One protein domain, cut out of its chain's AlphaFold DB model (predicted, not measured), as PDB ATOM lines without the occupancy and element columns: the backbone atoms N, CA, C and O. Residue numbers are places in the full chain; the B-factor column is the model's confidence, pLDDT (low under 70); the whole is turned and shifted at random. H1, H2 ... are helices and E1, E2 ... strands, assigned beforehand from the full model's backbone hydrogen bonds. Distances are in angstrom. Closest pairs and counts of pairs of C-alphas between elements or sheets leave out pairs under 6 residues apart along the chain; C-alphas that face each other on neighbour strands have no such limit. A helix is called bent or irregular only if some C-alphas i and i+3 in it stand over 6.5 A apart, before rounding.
ATOM      1  N   LEU A   2     152.441 246.682 237.973       80.25
ATOM      2  CA  LEU A   2     152.169 246.886 236.526       80.25
ATOM      3  C   LEU A   2     151.714 245.603 235.805       80.25
ATOM      4  O   LEU A   2     150.761 245.618 235.034       80.25
ATOM      5  N   ARG A   3     152.374 244.475 236.091       86.50
ATOM      6  CA  ARG A   3     152.003 243.166 235.532       86.50
ATOM      7  C   ARG A   3     150.602 242.720 235.963       86.50
ATOM      8  O   ARG A   3     149.861 242.208 235.135       86.50
ATOM      9  N   GLU A   4     150.254 242.926 237.231       87.56
ATOM     10  CA  GLU A   4     148.935 242.578 237.780       87.56
ATOM     11  C   GLU A   4     147.843 243.436 237.142       87.56
ATOM     12  O   GLU A   4     146.821 242.902 236.731       87.56
ATOM     13  N   PHE A   5     148.098 244.734 236.966       88.50
ATOM     14  CA  PHE A   5     147.209 245.634 236.236       88.50
ATOM     15  C   PHE A   5     146.951 245.150 234.805       88.50
ATOM     16  O   PHE A   5     145.796 245.042 234.403       88.50
ATOM     17  N   ILE A   6     148.001 244.820 234.045       88.00
ATOM     18  CA  ILE A   6     147.842 244.353 232.659       88.00
ATOM     19  C   ILE A   6     147.026 243.057 232.624       88.00
ATOM     20  O   ILE A   6     146.130 242.921 231.797       88.00
ATOM     21  N   GLN A   7     147.307 242.119 233.531       91.38
ATOM     22  CA  GLN A   7     146.554 240.868 233.628       91.38
ATOM     23  C   GLN A   7     145.079 241.113 233.972       91.38
ATOM     24  O   GLN A   7     144.209 240.546 233.316       91.38
ATOM     25  N   HIS A   8     144.804 241.990 234.941       89.88
ATOM     26  CA  HIS A   8     143.449 242.385 235.332       89.88
ATOM     27  C   HIS A   8     142.690 243.044 234.177       89.88
ATOM     28  O   HIS A   8     141.578 242.636 233.854       89.88
ATOM     29  N   TYR A   9     143.309 244.013 233.499       89.50
ATOM     30  CA  TYR A   9     142.704 244.726 232.375       89.50
ATOM     31  C   TYR A   9     142.386 243.792 231.201       89.50
ATOM     32  O   TYR A   9     141.258 243.782 230.710       89.50
ATOM     33  N   VAL A  10     143.349 242.963 230.785       91.69
ATOM     34  CA  VAL A  10     143.156 242.018 229.674       91.69
ATOM     35  C   VAL A  10     142.078 240.986 230.008       91.69
ATOM     36  O   VAL A  10     141.254 240.684 229.150       91.69
ATOM     37  N   ALA A  11     142.041 240.472 231.241       91.56
ATOM     38  CA  ALA A  11     141.005 239.531 231.661       91.56
ATOM     39  C   ALA A  11     139.609 240.177 231.672       91.56
ATOM     40  O   ALA A  11     138.642 239.561 231.229       91.56
ATOM     41  N   LYS A  12     139.507 241.427 232.137       90.75
ATOM     42  CA  LYS A  12     138.241 242.164 232.260       90.75
ATOM     43  C   LYS A  12     137.611 242.521 230.913       90.75
ATOM     44  O   LYS A  12     136.391 242.500 230.794       90.75
ATOM     45  N   PHE A  13     138.430 242.840 229.912       90.81
ATOM     46  CA  PHE A  13     137.971 243.232 228.573       90.81
ATOM     47  C   PHE A  13     138.173 242.138 227.517       90.81
ATOM     48  O   PHE A  13     138.085 242.408 226.318       90.81
ATOM     49  N   ALA A  14     138.419 240.895 227.940       90.50
ATOM     50  CA  ALA A  14     138.551 239.768 227.029       90.50
ATOM     51  C   ALA A  14     137.297 239.638 226.147       90.50
ATOM     52  O   ALA A  14     136.174 239.601 226.647       90.50
ATOM     53  N   TYR A  15     137.506 239.557 224.829       86.94
ATOM     54  CA  TYR A  15     136.445 239.431 223.818       86.94
ATOM     55  C   TYR A  15     135.462 240.618 223.741       86.94
ATOM     56  O   TYR A  15     134.388 240.484 223.158       86.94
ATOM     57  N   SER A  16     135.830 241.782 224.286       90.62
ATOM     58  CA  SER A  16     135.057 243.027 224.208       90.62
ATOM     59  C   SER A  16     135.932 244.200 223.739       90.62
ATOM     60  O   SER A  16     137.124 244.043 223.478       90.62
ATOM     61  N   ASN A  17     135.335 245.386 223.616       87.62
ATOM     62  CA  ASN A  17     136.035 246.636 223.323       87.62
ATOM     63  C   ASN A  17     136.267 247.435 224.612       87.62
ATOM     64  O   ASN A  17     135.488 247.331 225.560       87.62
ATOM     65  N   ALA A  18     137.305 248.268 224.628       87.00
ATOM     66  CA  ALA A  18     137.636 249.135 225.754       87.00
ATOM     67  C   ALA A  18     138.021 250.538 225.273       87.00
ATOM     68  O   ALA A  18     138.578 250.706 224.187       87.00
ATOM     69  N   GLN A  19     137.737 251.543 226.097       85.38
ATOM     70  CA  GLN A  19     138.134 252.930 225.872       85.38
ATOM     71  C   GLN A  19     139.300 253.336 226.785       85.38
ATOM     72  O   GLN A  19     139.659 252.637 227.732       85.38
ATOM     73  N   VAL A  20     139.890 254.506 226.535       82.25
ATOM     74  CA  VAL A  20     140.991 255.042 227.360       82.25
ATOM     75  C   VAL A  20     140.575 255.193 228.829       82.25
ATOM     76  O   VAL A  20     141.361 254.890 229.723       82.25
ATOM     77  N   ALA A  21     139.330 255.595 229.096       84.25
ATOM     78  CA  ALA A  21     138.812 255.699 230.460       84.25
ATOM     79  C   ALA A  21     138.772 254.339 231.184       84.25
ATOM     80  O   ALA A  21     139.061 254.264 232.378       84.25
ATOM     81  N   ASP A  22     138.475 253.257 230.457       88.25
ATOM     82  CA  ASP A  22     138.430 251.901 231.009       88.25
ATOM     83  C   ASP A  22     139.811 251.404 231.443       88.25
ATOM     84  O   ASP A  22     139.933 250.702 232.450       88.25
ATOM     85  N   LEU A  23     140.855 251.796 230.703       87.75
ATOM     86  CA  LEU A  23     142.245 251.486 231.033       87.75
ATOM     87  C   LEU A  23     142.633 252.090 232.385       87.75
ATOM     88  O   LEU A  23     143.110 251.380 233.271       87.75
ATOM     89  N   TRP A  24     142.395 253.390 232.557       87.94
ATOM     90  CA  TRP A  24     142.754 254.093 233.785       87.94
ATOM     91  C   TRP A  24     141.926 253.623 234.979       87.94
ATOM     92  O   TRP A  24     142.483 253.409 236.051       87.94
ATOM     93  N   LYS A  25     140.636 253.331 234.772       88.44
ATOM     94  CA  LYS A  25     139.776 252.748 235.807       88.44
ATOM     95  C   LYS A  25     140.269 251.375 236.270       88.44
ATOM     96  O   LYS A  25     140.295 251.104 237.466       88.44
ATOM     97  N   ALA A  26     140.679 250.505 235.348       89.75
ATOM     98  CA  ALA A  26     141.256 249.211 235.712       89.75
ATOM     99  C   ALA A  26     142.593 249.360 236.457       89.75
ATOM    100  O   ALA A  26     142.922 248.528 237.301       89.75
ATOM    101  N   MET A  27     143.361 250.413 236.163       88.31
ATOM    102  CA  MET A  27     144.585 250.723 236.898       88.31
ATOM    103  C   MET A  27     144.280 251.228 238.312       88.31
ATOM    104  O   MET A  27     144.916 250.765 239.255       88.31
ATOM    105  N   ASP A  28     143.272 252.086 238.474       89.75
ATOM    106  CA  ASP A  28     142.794 252.550 239.782       89.75
ATOM    107  C   ASP A  28     142.287 251.407 240.667       89.75
ATOM    108  O   ASP A  28     142.558 251.393 241.864       89.75
ATOM    109  N   GLU A  29     141.616 250.406 240.091       89.50
ATOM    110  CA  GLU A  29     141.160 249.215 240.825       89.50
ATOM    111  C   GLU A  29     142.319 248.391 241.420       89.50
ATOM    112  O   GLU A  29     142.141 247.748 242.452       89.50
ATOM    113  N   VAL A  30     143.500 248.406 240.789       88.69
ATOM    114  CA  VAL A  30     144.674 247.623 241.221       88.69
ATOM    115  C   VAL A  30     145.634 248.441 242.086       88.69
ATOM    116  O   VAL A  30     146.192 247.921 243.048       88.69
ATOM    117  N   VAL A  31     145.866 249.705 241.727       87.38
ATOM    118  CA  VAL A  31     146.813 250.595 242.421       87.38
ATOM    119  C   VAL A  31     146.156 251.266 243.626       87.38
ATOM    120  O   VAL A  31     146.808 251.465 244.651       87.38
ATOM    121  N   GLY A  32     144.870 251.602 243.515       87.44
ATOM    122  CA  GLY A  32     144.181 252.467 244.458       87.44
ATOM    123  C   GLY A  32     144.710 253.903 244.433       87.44
ATOM    124  O   GLY A  32     145.437 254.326 243.534       87.44
ATOM    125  N   ASN A  33     144.346 254.661 245.465       88.81
ATOM    126  CA  ASN A  33     144.771 256.049 245.601       88.81
ATOM    127  C   ASN A  33     146.234 256.135 246.054       88.81
ATOM    128  O   ASN A  33     146.618 255.534 247.061       88.81
ATOM    129  N   PHE A  34     147.024 256.971 245.385       88.19
ATOM    130  CA  PHE A  34     148.417 257.247 245.744       88.19
ATOM    131  C   PHE A  34     148.605 258.701 246.191       88.19
ATOM    132  O   PHE A  34     147.700 259.527 246.075       88.19
ATOM    133  N   ASP A  35     149.770 259.010 246.762       89.69
ATOM    134  CA  ASP A  35     150.096 260.367 247.205       89.69
ATOM    135  C   ASP A  35     150.442 261.259 246.011       89.69
ATOM    136  O   ASP A  35     151.357 260.961 245.243       89.69
ATOM    137  N   GLY A  36     149.711 262.361 245.876       89.00
ATOM    138  CA  GLY A  36     149.887 263.403 244.874       89.00
ATOM    139  C   GLY A  36     150.113 264.786 245.501       89.00
ATOM    140  O   GLY A  36     150.190 264.923 246.724       89.00
ATOM    141  N   PRO A  37     150.178 265.850 244.678       87.88
ATOM    142  CA  PRO A  37     150.490 267.205 245.147       87.88
ATOM    143  C   PRO A  37     149.436 267.797 246.093       87.88
ATOM    144  O   PRO A  37     149.732 268.725 246.836       87.88
ATOM    145  N   ARG A  38     148.199 267.288 246.059       89.38
ATOM    146  CA  ARG A  38     147.050 267.798 246.828       89.38
ATOM    147  C   ARG A  38     146.441 266.724 247.739       89.38
ATOM    148  O   ARG A  38     145.248 266.744 248.018       89.38
ATOM    149  N   GLY A  39     147.263 265.772 248.186       89.00
ATOM    150  CA  GLY A  39     146.835 264.620 248.980       89.00
ATOM    151  C   GLY A  39     146.636 263.376 248.119       89.00
ATOM    152  O   GLY A  39     147.393 263.148 247.178       89.00
ATOM    153  N   LYS A  40     145.639 262.552 248.446       90.94
ATOM    154  CA  LYS A  40     145.363 261.322 247.697       90.94
ATOM    155  C   LYS A  40     144.815 261.637 246.304       90.94
ATOM    156  O   LYS A  40     143.913 262.456 246.165       90.94
ATOM    157  N   MET A  41     145.364 260.977 245.292       91.00
ATOM    158  CA  MET A  41     145.037 261.168 243.882       91.00
ATOM    159  C   MET A  41     144.827 259.810 243.204       91.00
ATOM    160  O   MET A  41     145.468 258.823 243.581       91.00
ATOM    161  N   THR A  42     143.928 259.768 242.220       91.56
ATOM    162  CA  THR A  42     143.711 258.594 241.364       91.56
ATOM    163  C   THR A  42     144.624 258.629 240.138       91.56
ATOM    164  O   THR A  42     145.162 259.668 239.745       91.56
ATOM    165  N   VAL A  43     144.801 257.483 239.494       89.50
ATOM    166  CA  VAL A  43     145.507 257.359 238.221       89.50
ATOM    167  C   VAL A  43     144.761 258.122 237.131       89.50
ATOM    168  O   VAL A  43     145.417 258.763 236.313       89.50
ATOM    169  N   ILE A  44     143.423 258.125 237.139       89.69
ATOM    170  CA  ILE A  44     142.625 258.949 236.217       89.69
ATOM    171  C   ILE A  44     142.954 260.437 236.388       89.69
ATOM    172  O   ILE A  44     143.258 261.105 235.400       89.69
ATOM    173  N   ASP A  45     142.946 260.952 237.621       89.81
ATOM    174  CA  ASP A  45     143.234 262.369 237.898       89.81
ATOM    175  C   ASP A  45     144.625 262.779 237.412       89.81
ATOM    176  O   ASP A  45     144.817 263.892 236.913       89.81
ATOM    177  N   PHE A  46     145.592 261.867 237.547       91.00
ATOM    178  CA  PHE A  46     146.932 262.051 237.020       91.00
ATOM    179  C   PHE A  46     146.946 262.004 235.493       91.00
ATOM    180  O   PHE A  46     147.481 262.913 234.873       91.00
ATOM    181  N   ALA A  47     146.370 260.977 234.869       89.69
ATOM    182  CA  ALA A  47     146.491 260.724 233.437       89.69
ATOM    183  C   ALA A  47     145.690 261.695 232.553       89.69
ATOM    184  O   ALA A  47     146.106 261.969 231.424       89.69
ATOM    185  N   ASP A  48     144.569 262.230 233.041       90.19
ATOM    186  CA  ASP A  48     143.695 263.140 232.287       90.19
ATOM    187  C   ASP A  48     144.461 264.358 231.714       90.19
ATOM    188  O   ASP A  48     144.470 264.533 230.491       90.19
ATOM    189  N   PRO A  49     145.217 265.161 232.497       90.94
ATOM    190  CA  PRO A  49     145.991 266.275 231.944       90.94
ATOM    191  C   PRO A  49     147.105 265.843 230.980       90.94
ATOM    192  O   PRO A  49     147.448 266.617 230.086       90.94
ATOM    193  N   TRP A  50     147.680 264.645 231.141       90.50
ATOM    194  CA  TRP A  50     148.748 264.131 230.268       90.50
ATOM    195  C   TRP A  50     148.233 263.611 228.924       90.50
ATOM    196  O   TRP A  50     148.987 263.590 227.955       90.50
ATOM    197  N   THR A  51     146.966 263.201 228.852       89.50
ATOM    198  CA  THR A  51     146.377 262.582 227.653       89.50
ATOM    199  C   THR A  51     145.441 263.513 226.882       89.50
ATOM    200  O   THR A  51     145.274 263.342 225.676       89.50
TER     201      THR A  51
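This is residues 2 to 51 of the 186 residues of an uncharacterized protein of Necator americanus (UniProt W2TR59). Three short helices make a loose-jointed, elongated body: H2 lies in the middle, with H1 packed on it on one side and H3 on the other. A small antiparallel hairpin, E1 and E2, lies toward one end of the long axis, and the link from H1 to H2 bows out toward the other. The printed part has 50 residues, with named elements in the order H1, H2, E1, E2, H3, and is mostly helix. It is only just compact, close to loose, with a radius of gyration of the C-alphas of 11.6 A and spans of 38 by 21 by 12 A.

Start with H1, residues 2 to 12, which touches H2, residues 20 to 31; look at Phe 5 and Met 27, their closest C-alphas, 5.8 A apart. The two run opposite ways at a steep tilt of 57 degrees. Next come E1, residues 34 to 36, and E2, residues 39 to 41, a hairpin in which N 36 and O 39 are 2.8 A apart and N 41 and O 34 2.9 A, both within hydrogen-bond range. H3, residues 43 to 51, touches H2, closest at the C-alphas of Trp 24 and Ile 44, 5.4 A; they run opposite ways at 36 degrees, only just a steep tilt. H1 and H3 are apart. Every O i to N i+4 pair is within hydrogen-bond range in H1, against 7 of 8 in H2 and 3 of 5 in H3.

Find C-alpha 2 at (152.169, 246.886, 236.526); from there H1 runs 15.3 A to Lys 12. H2 runs 16.7 A from C-alpha 20 at (140.991, 255.042, 227.360). E1 and E2 each measure 6.4 A. H3 runs 11.8 A to C-alpha 51 at (146.377, 262.582, 227.653) and is only just irregular: C-alphas 46 and 49 are 6.7 A apart.

The C-alphas of Tyr 15 and Arg 38, the two farthest apart, are 38.0 A from each other. The printed part has no cut and no long link. Its mean pLDDT is 88.8, and no printed residue is under 70.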